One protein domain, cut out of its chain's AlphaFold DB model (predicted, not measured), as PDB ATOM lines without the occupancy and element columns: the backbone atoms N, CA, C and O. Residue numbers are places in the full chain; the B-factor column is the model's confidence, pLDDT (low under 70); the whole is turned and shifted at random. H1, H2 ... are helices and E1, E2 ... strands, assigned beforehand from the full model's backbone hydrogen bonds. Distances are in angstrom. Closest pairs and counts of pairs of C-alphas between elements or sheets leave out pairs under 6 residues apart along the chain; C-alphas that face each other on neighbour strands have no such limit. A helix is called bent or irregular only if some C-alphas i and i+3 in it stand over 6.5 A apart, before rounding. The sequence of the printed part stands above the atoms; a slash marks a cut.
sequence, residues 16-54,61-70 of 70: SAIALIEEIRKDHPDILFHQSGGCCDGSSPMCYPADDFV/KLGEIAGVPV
ATOM      1  N   SER A  16     -50.846  -0.132  44.770       98.19
ATOM      2  CA  SER A  16     -51.960  -0.880  45.366       98.19
ATOM      3  C   SER A  16     -51.581  -2.317  45.740       98.19
ATOM      4  O   SER A  16     -52.046  -2.820  46.760       98.19
ATOM      5  N   ALA A  17     -50.744  -2.985  44.938       97.00
ATOM      6  CA  ALA A  17     -50.252  -4.323  45.264       97.00
ATOM      7  C   ALA A  17     -49.283  -4.280  46.453       97.00
ATOM      8  O   ALA A  17     -49.373  -5.128  47.334       97.00
ATOM      9  N   ILE A  18     -48.414  -3.266  46.520       98.19
ATOM     10  CA  ILE A  18     -47.522  -3.034  47.667       98.19
ATOM     11  C   ILE A  18     -48.341  -2.842  48.947       98.19
ATOM     12  O   ILE A  18     -48.081  -3.525  49.934       98.19
ATOM     13  N   ALA A  19     -49.370  -1.990  48.915       98.31
ATOM     14  CA  ALA A  19     -50.235  -1.758  50.070       98.31
ATOM     15  C   ALA A  19     -50.932  -3.044  50.551       98.31
ATOM     16  O   ALA A  19     -51.003  -3.293  51.754       98.31
ATOM     17  N   LEU A  20     -51.398  -3.885  49.620       97.44
ATOM     18  CA  LEU A  20     -51.997  -5.180  49.951       97.44
ATOM     19  C   LEU A  20     -50.973  -6.149  50.564       97.44
ATOM     20  O   LEU A  20     -51.282  -6.838  51.531       97.44
ATOM     21  N   ILE A  21     -49.747  -6.192  50.036       97.56
ATOM     22  CA  ILE A  21     -48.671  -7.022  50.593       97.56
ATOM     23  C   ILE A  21     -48.340  -6.585  52.022       97.56
ATOM     24  O   ILE A  21     -48.220  -7.424  52.911       97.56
ATOM     25  N   GLU A  22     -48.217  -5.282  52.265       97.69
ATOM     26  CA  GLU A  22     -47.964  -4.742  53.603       97.69
ATOM     27  C   GLU A  22     -49.102  -5.045  54.583       97.69
ATOM     28  O   GLU A  22     -48.841  -5.272  55.763       97.69
ATOM     29  N   GLU A  23     -50.353  -5.063  54.117       98.00
ATOM     30  CA  GLU A  23     -51.499  -5.491  54.920       98.00
ATOM     31  C   GLU A  23     -51.383  -6.967  55.308       98.00
ATOM     32  O   GLU A  23     -51.390  -7.268  56.500       98.00
ATOM     33  N   ILE A  24     -51.176  -7.861  54.335       97.19
ATOM     34  CA  ILE A  24     -51.009  -9.304  54.578       97.19
ATOM     35  C   ILE A  24     -49.860  -9.558  55.562       97.19
ATOM     36  O   ILE A  24     -49.991 -10.373  56.475       97.19
ATOM     37  N   ARG A  25     -48.747  -8.824  55.431       97.12
ATOM     38  CA  ARG A  25     -47.569  -8.988  56.295       97.12
ATOM     39  C   ARG A  25     -47.772  -8.596  57.753       97.12
ATOM     40  O   ARG A  25     -46.960  -8.991  58.588       97.12
ATOM     41  N   LYS A  26     -48.823  -7.840  58.080       97.25
ATOM     42  CA  LYS A  26     -49.166  -7.562  59.486       97.25
ATOM     43  C   LYS A  26     -49.602  -8.832  60.211       97.25
ATOM     44  O   LYS A  26     -49.268  -8.985  61.382       97.25
ATOM     45  N   ASP A  27     -50.288  -9.725  59.503       96.50
ATOM     46  CA  ASP A  27     -50.775 -10.997  60.039       96.50
ATOM     47  C   ASP A  27     -49.807 -12.156  59.731       96.50
ATOM     48  O   ASP A  27     -49.639 -13.064  60.544       96.50
ATOM     49  N   HIS A  28     -49.123 -12.097  58.583       96.06
ATOM     50  CA  HIS A  28     -48.205 -13.122  58.082       96.06
ATOM     51  C   HIS A  28     -46.852 -12.499  57.692       96.06
ATOM     52  O   HIS A  28     -46.634 -12.176  56.523       96.06
ATOM     53  N   PRO A  29     -45.927 -12.285  58.647       95.00
ATOM     54  CA  PRO A  29     -44.710 -11.501  58.405       95.00
ATOM     55  C   PRO A  29     -43.757 -12.132  57.380       95.00
ATOM     56  O   PRO A  29     -43.080 -11.392  56.653       95.00
ATOM     57  N   ASP A  30     -43.757 -13.467  57.309       96.44
ATOM     58  CA  ASP A  30     -42.873 -14.291  56.487       96.44
ATOM     59  C   ASP A  30     -43.671 -15.000  55.386       96.44
ATOM     60  O   ASP A  30     -44.255 -16.068  55.577       96.44
ATOM     61  N   ILE A  31     -43.695 -14.377  54.211       97.62
ATOM     62  CA  ILE A  31     -44.402 -14.856  53.021       97.62
ATOM     63  C   ILE A  31     -43.478 -14.824  51.802       97.62
ATOM     64  O   ILE A  31     -42.442 -14.157  51.808       97.62
ATOM     65  N   LEU A  32     -43.877 -15.516  50.740       97.00
ATOM     66  CA  LEU A  32     -43.287 -15.430  49.408       97.00
ATOM     67  C   LEU A  32     -44.379 -15.430  48.341       97.00
ATOM     68  O   LEU A  32     -45.503 -15.874  48.588       97.00
ATOM     69  N   PHE A  33     -44.040 -14.953  47.147       95.69
ATOM     70  CA  PHE A  33     -44.854 -15.174  45.962       95.69
ATOM     71  C   PHE A  33     -44.216 -16.236  45.079       95.69
ATOM     72  O   PHE A  33     -43.006 -16.254  44.896       95.69
ATOM     73  N   HIS A  34     -45.040 -17.103  44.506       93.06
ATOM     74  CA  HIS A  34     -44.614 -18.073  43.507       93.06
ATOM     75  C   HIS A  34     -45.488 -17.956  42.268       93.06
ATOM     76  O   HIS A  34     -46.716 -17.858  42.353       93.06
ATOM     77  N   GLN A  35     -44.847 -17.977  41.105       87.94
ATOM     78  CA  GLN A  35     -45.519 -17.991  39.818       87.94
ATOM     79  C   GLN A  35     -45.098 -19.241  39.047       87.94
ATOM     80  O   GLN A  35     -43.957 -19.368  38.609       87.94
ATOM     81  N   SER A  36     -46.036 -20.162  38.836       79.44
ATOM     82  CA  SER A  36     -45.768 -21.362  38.044       79.44
ATOM     83  C   SER A  36     -45.603 -21.025  36.554       79.44
ATOM     84  O   SER A  36     -46.315 -20.193  35.994       79.44
ATOM     85  N   GLY A  37     -44.677 -21.692  35.863       73.69
ATOM     86  CA  GLY A  37     -44.458 -21.529  34.414       73.69
ATOM     87  C   GLY A  37     -45.486 -22.251  33.524       73.69
ATOM     88  O   GLY A  37     -45.125 -22.733  32.454       73.69
ATOM     89  N   GLY A  38     -46.730 -22.426  33.986       66.75
ATOM     90  CA  GLY A  38     -47.744 -23.277  33.346       66.75
ATOM     91  C   GLY A  38     -48.290 -22.757  32.005       66.75
ATOM     92  O   GLY A  38     -48.315 -21.563  31.738       66.75
ATOM     93  N   CYS A  39     -48.765 -23.687  31.166       66.38
ATOM     94  CA  CYS A  39     -49.183 -23.464  29.771       66.38
ATOM     95  C   CYS A  39     -50.607 -22.886  29.591       66.38
ATOM     96  O   CYS A  39     -50.998 -22.582  28.466       66.38
ATOM     97  N   CYS A  40     -51.411 -22.757  30.650       56.00
ATOM     98  CA  CYS A  40     -52.794 -22.281  30.543       56.00
ATOM     99  C   CYS A  40     -52.914 -20.872  31.137       56.00
ATOM    100  O   CYS A  40     -52.725 -20.710  32.337       56.00
ATOM    101  N   ASP A  41     -53.186 -19.888  30.275       51.94
ATOM    102  CA  ASP A  41     -53.560 -18.489  30.528       51.94
ATOM    103  C   ASP A  41     -53.573 -18.032  32.000       51.94
ATOM    104  O   ASP A  41     -54.602 -18.048  32.675       51.94
ATOM    105  N   GLY A  42     -52.422 -17.538  32.464       56.03
ATOM    106  CA  GLY A  42     -52.332 -16.684  33.646       56.03
ATOM    107  C   GLY A  42     -51.932 -17.412  34.920       56.03
ATOM    108  O   GLY A  42     -52.743 -17.606  35.825       56.03
ATOM    109  N   SER A  43     -50.641 -17.711  35.055       66.69
ATOM    110  CA  SER A  43     -50.049 -17.932  36.370       66.69
ATOM    111  C   SER A  43     -50.042 -16.610  37.132       66.69
ATOM    112  O   SER A  43     -49.087 -15.842  37.101       66.69
ATOM    113  N   SER A  44     -51.167 -16.289  37.765       81.19
ATOM    114  CA  SER A  44     -51.200 -15.198  38.733       81.19
ATOM    115  C   SER A  44     -50.183 -15.508  39.836       81.19
ATOM    116  O   SER A  44     -50.052 -16.676  40.213       81.19
ATOM    117  N   PRO A  45     -49.448 -14.507  40.342       88.44
ATOM    118  CA  PRO A  45     -48.553 -14.725  41.467       88.44
ATOM    119  C   PRO A  45     -49.374 -15.196  42.673       88.44
ATOM    120  O   PRO A  45     -50.348 -14.553  43.065       88.44
ATOM    121  N   MET A  46     -48.988 -16.334  43.240       91.62
ATOM    122  CA  MET A  46     -49.638 -16.949  44.395       91.62
ATOM    123  C   MET A  46     -48.843 -16.609  45.655       91.62
ATOM    124  O   MET A  46     -47.630 -16.780  45.659       91.62
ATOM    125  N   CYS A  47     -49.507 -16.133  46.709       94.69
ATOM    126  CA  CYS A  47     -48.873 -15.808  47.990       94.69
ATOM    127  C   CYS A  47     -48.922 -17.012  48.940       94.69
ATOM    128  O   CYS A  47     -50.002 -17.565  49.157       94.69
ATOM    129  N   TYR A  48     -47.783 -17.387  49.520       95.00
ATOM    130  CA  TYR A  48     -47.663 -18.493  50.474       95.00
ATOM    131  C   TYR A  48     -46.868 -18.072  51.716       95.00
ATOM    132  O   TYR A  48     -45.970 -17.236  51.588       95.00
ATOM    133  N   PRO A  49     -47.130 -18.664  52.897       95.50
ATOM    134  CA  PRO A  49     -46.187 -18.632  54.012       95.50
ATOM    135  C   PRO A  49     -44.827 -19.200  53.587       95.50
ATOM    136  O   PRO A  49     -44.758 -20.180  52.839       95.50
ATOM    137  N   ALA A  50     -43.740 -18.576  54.038       94.06
ATOM    138  CA  ALA A  50     -42.393 -18.958  53.615       94.06
ATOM    139  C   ALA A  50     -41.952 -20.340  54.140       94.06
ATOM    140  O   ALA A  50     -41.052 -20.952  53.569       94.06
ATOM    141  N   ASP A  51     -42.568 -20.824  55.217       93.25
ATOM    142  CA  ASP A  51     -42.316 -22.128  55.838       93.25
ATOM    143  C   ASP A  51     -43.137 -23.278  55.230       93.25
ATOM    144  O   ASP A  51     -42.724 -24.435  55.331       93.25
ATOM    145  N   ASP A  52     -44.243 -22.969  54.549       91.06
ATOM    146  CA  ASP A  52     -45.128 -23.960  53.921       91.06
ATOM    147  C   ASP A  52     -44.800 -24.231  52.442       91.06
ATOM    148  O   ASP A  52     -45.220 -25.252  51.885       91.06
ATOM    149  N   PHE A  53     -44.056 -23.341  51.776       91.19
ATOM    150  CA  PHE A  53     -43.703 -23.494  50.364       91.19
ATOM    151  C   PHE A  53     -42.265 -23.994  50.174       91.19
ATOM    152  O   PHE A  53     -41.295 -23.352  50.572       91.19
ATOM    153  N   VAL A  54     -42.119 -25.131  49.491       92.50
ATOM    154  CA  VAL A  54     -40.811 -25.701  49.142       92.50
ATOM    155  C   VAL A  54     -40.377 -25.190  47.771       92.50
ATOM    156  O   VAL A  54     -40.968 -25.555  46.758       92.50
ATOM    157  N   LYS A  61     -35.619 -17.050  41.654       94.12
ATOM    158  CA  LYS A  61     -35.952 -15.768  42.277       94.12
ATOM    159  C   LYS A  61     -35.891 -14.660  41.224       94.12
ATOM    160  O   LYS A  61     -34.821 -14.358  40.683       94.12
ATOM    161  N   LEU A  62     -37.040 -14.073  40.916       92.75
ATOM    162  CA  LEU A  62     -37.180 -12.984  39.954       92.75
ATOM    163  C   LEU A  62     -36.793 -11.645  40.580       92.75
ATOM    164  O   LEU A  62     -36.265 -10.774  39.886       92.75
ATOM    165  N   GLY A  63     -37.027 -11.493  41.884       94.88
ATOM    166  CA  GLY A  63     -36.687 -10.287  42.627       94.88
ATOM    167  C   GLY A  63     -37.419 -10.211  43.958       94.88
ATOM    168  O   GLY A  63     -37.672 -11.230  44.601       94.88
ATOM    169  N   GLU A  64     -37.725  -8.986  44.376       96.25
ATOM    170  CA  GLU A  64     -38.490  -8.703  45.587       96.25
ATOM    171  C   GLU A  64     -39.477  -7.561  45.336       96.25
ATOM    172  O   GLU A  64     -39.152  -6.586  44.655       96.25
ATOM    173  N   ILE A  65     -40.668  -7.664  45.924       95.88
ATOM    174  CA  ILE A  65     -41.689  -6.610  45.935       95.88
ATOM    175  C   ILE A  65     -42.107  -6.352  47.383       95.88
ATOM    176  O   ILE A  65     -42.417  -7.287  48.113       95.88
ATOM    177  N   ALA A  66     -42.047  -5.101  47.846       95.81
ATOM    178  CA  ALA A  66     -42.281  -4.751  49.259       95.81
ATOM    179  C   ALA A  66     -41.440  -5.582  50.269       95.81
ATOM    180  O   ALA A  66     -41.879  -5.877  51.383       95.81
ATOM    181  N   GLY A  67     -40.228  -5.990  49.866       95.62
ATOM    182  CA  GLY A  67     -39.340  -6.863  50.646       95.62
ATOM    183  C   GLY A  67     -39.766  -8.337  50.704       95.62
ATOM    184  O   GLY A  67     -39.223  -9.081  51.515       95.62
ATOM    185  N   VAL A  68     -40.733  -8.754  49.882       97.38
ATOM    186  CA  VAL A  68     -41.195 -10.144  49.752       97.38
ATOM    187  C   VAL A  68     -40.569 -10.779  48.509       97.38
ATOM    188  O   VAL A  68     -40.658 -10.180  47.434       97.38
ATOM    189  N   PRO A  69     -39.944 -11.967  48.617       96.75
ATOM    190  CA  PRO A  69     -39.368 -12.660  47.470       96.75
ATOM    191  C   PRO A  69     -40.445 -13.143  46.490       96.75
ATOM    192  O   PRO A  69     -41.513 -13.593  46.906       96.75
ATOM    193  N   VAL A  70     -40.122 -13.062  45.196       94.12
ATOM    194  CA  VAL A  70     -40.907 -13.602  44.071       94.12
ATOM    195  C   VAL A  70     -40.036 -14.523  43.235       94.12
ATOM    196  O   VAL A  70     -38.892 -14.102  42.929       94.12
TER     197      VAL A  70
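What this domain is: This is residues 16 to 54 and 61 to 70 of the 70 residues of an uncharacterized protein of Rhizobium sp. CF122 (UniProt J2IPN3). What does one see first? A narrow hairpin of two strands, E1 and E2, has a long loop at one end, and helix H1 comes in near the other end. The last stretch, residues 61 to 70, folds back on itself beside E1 and H1, while residues 37 to 42 of the loop stick out. What is it built of? There are 49 printed residues with one named helix and two named strands, in the order H1, E1, E2; the sheet is E1 - E2, antiparallel, and the class is mixed, helices and strands, with under half of the residues in named elements. How spread out is it? It is only just compact, close to loose, with a radius of gyration of the C-alphas of 11.3 A and spans of 34 by 26 by 17 A.

How they stand to each other: How do the two strands pair? E1, residues 31 to 34, and E2, residues 46 to 49, are antiparallel neighbours and form a hairpin, with 147 degrees between their directions. C-alphas 31 and 49 face each other at 4.3 A, and N 32 and O 48 at 2.8 A and N 46 and O 34 at 2.9 A are within hydrogen-bond range. Where is the helix? H1, residues 16 to 27, has one pair of C-alphas within 8 A of E1, those of Arg 25 and Ile 31, 7.4 A apart; H1 and E2 are apart. In H1, 7 of 8 O i to N i+4 pairs are within hydrogen-bond range. Is anything else paired? Residues 64 to 65 pair with residues 68 to 69, antiparallel, outside the named strands.

Where its parts are: Where are the strands? E1 runs from Ile 31 to His 34 over 10.0 A, beginning at C-alpha 31 (-44.402, -14.856, 53.021). E2 runs from Met 46 to Pro 49 over 10.4 A, ending at C-alpha 49 (-46.187, -18.632, 54.012). Where is H1? It runs from Ser 16, C-alpha at (-51.960, -0.880, 45.366), to Asp 27, 17.9 A from first to last C-alpha, and is not bent.

The domain as a whole: How large is it? The two C-alphas farthest apart, those of Lys 26 and Cys 39, are 33.7 A from each other. How do the links run, and is there a cut? The link from H1 to E1 is tight, with 3 residues, and that from E1 to E2 is long, with 11. Residues 55 to 60 are not printed, and C-alphas 54 and 61 are 13.0 A apart across the cut. Where is confidence low? The mean pLDDT of the printed part is 90.0, and residues 38 to 43 are under 70.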